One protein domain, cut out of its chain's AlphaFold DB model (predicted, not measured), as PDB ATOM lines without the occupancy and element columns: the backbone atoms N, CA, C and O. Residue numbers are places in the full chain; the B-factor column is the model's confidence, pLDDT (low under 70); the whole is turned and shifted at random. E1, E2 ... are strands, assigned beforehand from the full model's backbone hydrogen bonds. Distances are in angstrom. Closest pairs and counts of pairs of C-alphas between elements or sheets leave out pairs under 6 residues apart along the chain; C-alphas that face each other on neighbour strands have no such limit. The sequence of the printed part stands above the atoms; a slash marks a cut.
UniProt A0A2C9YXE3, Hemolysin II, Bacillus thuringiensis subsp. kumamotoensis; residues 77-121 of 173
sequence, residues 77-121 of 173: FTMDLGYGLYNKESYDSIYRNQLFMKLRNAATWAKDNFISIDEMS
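This is residues 77 to 121 of the 173 residues of the protein "Hemolysin II" of Bacillus thuringiensis subsp. kumamotoensis (UniProt A0A2C9YXE3). This is a piece with little regular structure: a tiny two-strand hairpin, E1 and E2, and then one long winding stretch, residues 87 to 121, that loops away and comes back towards the start. The printed part has 45 residues, with no named helix and two strands, E1 then E2, in an antiparallel sheet; the class is all strand, with only 6 residues in named elements. The whole is compact, with a radius of gyration of the C-alphas of 10.2 A and spans of 27 by 25 by 16 A.

Look first at E1, residues 78 to 80, and E2, residues 84 to 86, a hairpin with a tight link. Their directions differ by 131 degrees. C-alphas 79 and 85 face each other at 4.7 A, and N 78 and O 86 are within hydrogen-bond range at 2.9 A.

Find C-alpha 78 at (-13.001, -11.392, -11.883); E1 runs 6.3 A from there to C-alpha 80. E2 runs 6.2 A from C-alpha 84 to C-alpha 86 at (-10.494, -8.788, -16.079).

The C-alphas of Ser 93 and Asp 118, the two farthest apart, are 27.8 A apart; those of Phe 77 and Ser 121, first and last printed, are 8.7 A apart. The printed part has no cut. Its mean pLDDT is 82.3, and residues 77 to 84 are under 70.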
ATOM      1  N   PHE A  77      -8.352 -11.118 -10.319       69.19
ATOM      2  CA  PHE A  77      -9.223 -10.916 -11.476       69.19
ATOM      3  C   PHE A  77     -10.662 -11.301 -11.126       69.19
ATOM      4  O   PHE A  77     -10.875 -12.054 -10.187       69.19
ATOM      5  N   THR A  78     -11.637 -10.845 -11.907       69.38
ATOM      6  CA  THR A  78     -13.001 -11.392 -11.883       69.38
ATOM      7  C   THR A  78     -13.466 -11.687 -13.304       69.38
ATOM      8  O   THR A  78     -12.927 -11.138 -14.273       69.38
ATOM      9  N   MET A  79     -14.419 -12.604 -13.434       63.97
ATOM     10  CA  MET A  79     -14.998 -12.981 -14.715       63.97
ATOM     11  C   MET A  79     -16.195 -12.078 -14.999       63.97
ATOM     12  O   MET A  79     -17.201 -12.145 -14.300       63.97
ATOM     13  N   ASP A  80     -16.100 -11.249 -16.034       65.25
ATOM     14  CA  ASP A  80     -17.203 -10.368 -16.422       65.25
ATOM     15  C   ASP A  80     -18.153 -11.118 -17.359       65.25
ATOM     16  O   ASP A  80     -17.866 -11.280 -18.548       65.25
ATOM     17  N   LEU A  81     -19.242 -11.651 -16.793       60.81
ATOM     18  CA  LEU A  81     -20.419 -12.160 -17.516       60.81
ATOM     19  C   LEU A  81     -20.116 -13.107 -18.701       60.81
ATOM     20  O   LEU A  81     -20.878 -13.188 -19.663       60.81
ATOM     21  N   GLY A  82     -19.004 -13.848 -18.645       58.47
ATOM     22  CA  GLY A  82     -18.578 -14.789 -19.688       58.47
ATOM     23  C   GLY A  82     -17.703 -14.217 -20.814       58.47
ATOM     24  O   GLY A  82     -17.312 -14.978 -21.697       58.47
ATOM     25  N   TYR A  83     -17.349 -12.927 -20.795       63.12
ATOM     26  CA  TYR A  83     -16.547 -12.277 -21.846       63.12
ATOM     27  C   TYR A  83     -15.031 -12.364 -21.632       63.12
ATOM     28  O   TYR A  83     -14.274 -12.299 -22.602       63.12
ATOM     29  N   GLY A  84     -14.572 -12.533 -20.390       68.00
ATOM     30  CA  GLY A  84     -13.150 -12.689 -20.090       68.00
ATOM     31  C   GLY A  84     -12.802 -12.495 -18.618       68.00
ATOM     32  O   GLY A  84     -13.641 -12.100 -17.811       68.00
ATOM     33  N   LEU A  85     -11.542 -12.785 -18.284       75.88
ATOM     34  CA  LEU A  85     -10.960 -12.473 -16.980       75.88
ATOM     35  C   LEU A  85     -10.394 -11.053 -17.020       75.88
ATOM     36  O   LEU A  85      -9.478 -10.769 -17.797       75.88
ATOM     37  N   TYR A  86     -10.924 -10.177 -16.174       83.19
ATOM     38  CA  TYR A  86     -10.494  -8.788 -16.079       83.19
ATOM     39  C   TYR A  86      -9.796  -8.531 -14.749       83.19
ATOM     40  O   TYR A  86     -10.198  -9.041 -13.707       83.19
ATOM     41  N   ASN A  87      -8.756  -7.703 -14.776       84.75
ATOM     42  CA  ASN A  87      -8.052  -7.214 -13.600       84.75
ATOM     43  C   ASN A  87      -7.864  -5.691 -13.674       84.75
ATOM     44  O   ASN A  87      -8.278  -5.033 -14.633       84.75
ATOM     45  N   LYS A  88      -7.227  -5.107 -12.656       84.94
ATOM     46  CA  LYS A  88      -6.992  -3.654 -12.596       84.94
ATOM     47  C   LYS A  88      -6.158  -3.101 -13.764       84.94
ATOM     48  O   LYS A  88      -6.289  -1.926 -14.084       84.94
ATOM     49  N   GLU A  89      -5.354  -3.940 -14.414       87.12
ATOM     50  CA  GLU A  89      -4.503  -3.582 -15.557       87.12
ATOM     51  C   GLU A  89      -5.135  -3.939 -16.914       87.12
ATOM     52  O   GLU A  89      -4.554  -3.647 -17.960       87.12
ATOM     53  N   SER A  90      -6.310  -4.581 -16.939       87.81
ATOM     54  CA  SER A  90      -6.976  -4.943 -18.190       87.81
ATOM     55  C   SER A  90      -7.281  -3.709 -19.031       87.81
ATOM     56  O   SER A  90      -7.820  -2.714 -18.544       87.81
ATOM     57  N   TYR A  91      -6.975  -3.794 -20.324       88.06
ATOM     58  CA  TYR A  91      -7.122  -2.674 -21.237       88.06
ATOM     59  C   TYR A  91      -7.563  -3.132 -22.626       88.06
ATOM     60  O   TYR A  91      -6.892  -3.933 -23.273       88.06
ATOM     61  N   ASP A  92      -8.670  -2.563 -23.092       88.44
ATOM     62  CA  ASP A  92      -9.113  -2.599 -24.480       88.44
ATOM     63  C   ASP A  92      -8.943  -1.212 -25.124       88.44
ATOM     64  O   ASP A  92      -9.152  -0.180 -24.481       88.44
ATOM     65  N   SER A  93      -8.563  -1.151 -26.400       86.88
ATOM     66  CA  SER A  93      -8.284   0.122 -27.081       86.88
ATOM     67  C   SER A  93      -9.523   1.007 -27.267       86.88
ATOM     68  O   SER A  93      -9.395   2.232 -27.331       86.88
ATOM     69  N   ILE A  94     -10.713   0.406 -27.324       84.50
ATOM     70  CA  ILE A  94     -11.994   1.081 -27.531       84.50
ATOM     71  C   ILE A  94     -12.714   1.238 -26.188       84.50
ATOM     72  O   ILE A  94     -13.081   2.350 -25.803       84.50
ATOM     73  N   TYR A  95     -12.870   0.132 -25.463       85.38
ATOM     74  CA  TYR A  95     -13.692   0.029 -24.255       85.38
ATOM     75  C   TYR A  95     -12.900   0.206 -22.953       85.38
ATOM     76  O   TYR A  95     -13.497   0.250 -21.880       85.38
ATOM     77  N   ARG A  96     -11.570   0.363 -23.031       89.69
ATOM     78  CA  ARG A  96     -10.666   0.519 -21.877       89.69
ATOM     79  C   ARG A  96     -10.812  -0.645 -20.895       89.69
ATOM     80  O   ARG A  96     -10.938  -1.792 -21.322       89.69
ATOM     81  N   ASN A  97     -10.700  -0.379 -19.596       89.88
ATOM     82  CA  ASN A  97     -10.861  -1.407 -18.582       89.88
ATOM     83  C   ASN A  97     -12.358  -1.712 -18.397       89.88
ATOM     84  O   ASN A  97     -13.129  -0.827 -18.036       89.88
ATOM     85  N   GLN A  98     -12.753  -2.961 -18.633       89.25
ATOM     86  CA  GLN A  98     -14.144  -3.433 -18.577       89.25
ATOM     87  C   GLN A  98     -14.469  -4.177 -17.271       89.25
ATOM     88  O   GLN A  98     -15.537  -4.753 -17.158       89.25
ATOM     89  N   LEU A  99     -13.577  -4.136 -16.273       88.62
ATOM     90  CA  LEU A  99     -13.643  -4.928 -15.039       88.62
ATOM     91  C   LEU A  99     -15.005  -4.934 -14.333       88.62
ATOM     92  O   LEU A  99     -15.393  -5.961 -13.793       88.62
ATOM     93  N   PHE A 100     -15.707  -3.800 -14.322       89.44
ATOM     94  CA  PHE A 100     -17.029  -3.678 -13.705       89.44
ATOM     95  C   PHE A 100     -18.085  -3.176 -14.698       89.44
ATOM     96  O   PHE A 100     -19.086  -2.597 -14.281       89.44
ATOM     97  N   MET A 101     -17.857  -3.334 -16.006       88.69
ATOM     98  CA  MET A 101     -18.761  -2.860 -17.055       88.69
ATOM     99  C   MET A 101     -19.805  -3.917 -17.398       88.69
ATOM    100  O   MET A 101     -19.460  -4.989 -17.856       88.69
ATOM    101  N   LYS A 102     -21.091  -3.578 -17.290       88.62
ATOM    102  CA  LYS A 102     -22.174  -4.508 -17.625       88.62
ATOM    103  C   LYS A 102     -22.375  -4.678 -19.132       88.62
ATOM    104  O   LYS A 102     -22.571  -5.787 -19.616       88.62
ATOM    105  N   LEU A 103     -22.391  -3.575 -19.885       86.88
ATOM    106  CA  LEU A 103     -22.621  -3.576 -21.336       86.88
ATOM    107  C   LEU A 103     -21.768  -2.514 -22.041       86.88
ATOM    108  O   LEU A 103     -21.671  -1.375 -21.593       86.88
ATOM    109  N   ARG A 104     -21.222  -2.850 -23.213       87.94
ATOM    110  CA  ARG A 104     -20.387  -1.938 -24.024       87.94
ATOM    111  C   ARG A 104     -21.166  -0.819 -24.717       87.94
ATOM    112  O   ARG A 104     -20.598   0.216 -25.051       87.94
ATOM    113  N   ASN A 105     -22.446  -1.052 -24.990       85.56
ATOM    114  CA  ASN A 105     -23.296  -0.233 -25.856       85.56
ATOM    115  C   ASN A 105     -24.695  -0.005 -25.255       85.56
ATOM    116  O   ASN A 105     -25.693  -0.015 -25.974       85.56
ATOM    117  N   ALA A 106     -24.779   0.184 -23.937       83.50
ATOM    118  CA  ALA A 106     -26.049   0.461 -23.275       83.50
ATOM    119  C   ALA A 106     -26.566   1.877 -23.563       83.50
ATOM    120  O   ALA A 106     -25.815   2.850 -23.592       83.50
ATOM    121  N   ALA A 107     -27.887   1.994 -23.701       86.19
ATOM    122  CA  ALA A 107     -28.605   3.267 -23.728       86.19
ATOM    123  C   ALA A 107     -29.080   3.653 -22.313       86.19
ATOM    124  O   ALA A 107     -30.252   3.950 -22.095       86.19
ATOM    125  N   THR A 108     -28.179   3.583 -21.331       87.44
ATOM    126  CA  THR A 108     -28.455   3.867 -19.913       87.44
ATOM    127  C   THR A 108     -27.457   4.880 -19.363       87.44
ATOM    128  O   THR A 108     -26.440   5.188 -19.988       87.44
ATOM    129  N   TRP A 109     -27.727   5.437 -18.183       88.94
ATOM    130  CA  TRP A 109     -26.739   6.273 -17.508       88.94
ATOM    131  C   TRP A 109     -25.530   5.423 -17.106       88.94
ATOM    132  O   TRP A 109     -25.691   4.270 -16.719       88.94
ATOM    133  N   ALA A 110     -24.321   5.993 -17.147       88.44
ATOM    134  CA  ALA A 110     -23.094   5.255 -16.817       88.44
ATOM    135  C   ALA A 110     -23.143   4.628 -15.411       88.44
ATOM    136  O   ALA A 110     -22.711   3.495 -15.224       88.44
ATOM    137  N   LYS A 111     -23.765   5.323 -14.445       89.06
ATOM    138  CA  LYS A 111     -24.001   4.819 -13.081       89.06
ATOM    139  C   LYS A 111     -24.853   3.545 -13.008       89.06
ATOM    140  O   LYS A 111     -24.739   2.811 -12.038       89.06
ATOM    141  N   ASP A 112     -25.679   3.286 -14.021       91.75
ATOM    142  CA  ASP A 112     -26.585   2.135 -14.087       91.75
ATOM    143  C   ASP A 112     -25.999   1.006 -14.962       91.75
ATOM    144  O   ASP A 112     -26.660  -0.001 -15.211       91.75
ATOM    145  N   ASN A 113     -24.769   1.181 -15.463       91.38
ATOM    146  CA  ASN A 113     -24.077   0.233 -16.338       91.38
ATOM    147  C   ASN A 113     -22.905  -0.483 -15.644       91.38
ATOM    148  O   ASN A 113     -22.073  -1.098 -16.311       91.38
ATOM    149  N   PHE A 114     -22.831  -0.415 -14.316       90.25
ATOM    150  CA  PHE A 114     -21.956  -1.290 -13.544       90.25
ATOM    151  C   PHE A 114     -22.591  -2.677 -13.389       90.25
ATOM    152  O   PHE A 114     -23.821  -2.798 -13.373       90.25
ATOM    153  N   ILE A 115     -21.766  -3.719 -13.280       87.69
ATOM    154  CA  ILE A 115     -22.249  -5.034 -12.832       87.69
ATOM    155  C   ILE A 115     -22.892  -4.903 -11.446       87.69
ATOM    156  O   ILE A 115     -22.573  -3.985 -10.685       87.69
ATOM    157  N   SER A 116     -23.843  -5.778 -11.129       85.12
ATOM    158  CA  SER A 116     -24.490  -5.736  -9.818       85.12
ATOM    159  C   SER A 116     -23.513  -6.125  -8.707       85.12
ATOM    160  O   SER A 116     -22.504  -6.788  -8.942       85.12
ATOM    161  N   ILE A 117     -23.814  -5.709  -7.478       81.38
ATOM    162  CA  ILE A 117     -22.970  -6.003  -6.314       81.38
ATOM    163  C   ILE A 117     -22.813  -7.513  -6.067       81.38
ATOM    164  O   ILE A 117     -21.759  -7.940  -5.608       81.38
ATOM    165  N   ASP A 118     -23.824  -8.303  -6.439       80.25
ATOM    166  CA  ASP A 118     -23.840  -9.767  -6.320       80.25
ATOM    167  C   ASP A 118     -23.000 -10.462  -7.409       80.25
ATOM    168  O   ASP A 118     -22.657 -11.635  -7.287       80.25
ATOM    169  N   GLU A 119     -22.671  -9.743  -8.486       78.06
ATOM    170  CA  GLU A 119     -21.789 -10.201  -9.569       78.06
ATOM    171  C   GLU A 119     -20.334  -9.752  -9.351       78.06
ATOM    172  O   GLU A 119     -19.424 -10.234 -10.025       78.06
ATOM    173  N   MET A 120     -20.095  -8.828  -8.417       79.81
ATOM    174  CA  MET A 120     -18.757  -8.400  -8.021       79.81
ATOM    175  C   MET A 120     -18.134  -9.395  -7.040       79.81
ATOM    176  O   MET A 120     -18.800  -9.937  -6.164       79.81
ATOM    177  N   SER A 121     -16.812  -9.544  -7.115       74.62
ATOM    178  CA  SER A 121     -16.043 -10.250  -6.087       74.62
ATOM    179  C   SER A 121     -16.281  -9.656  -4.693       74.62
ATOM    180  O   SER A 121     -16.275  -8.431  -4.559       74.62
TER     181      SER A 121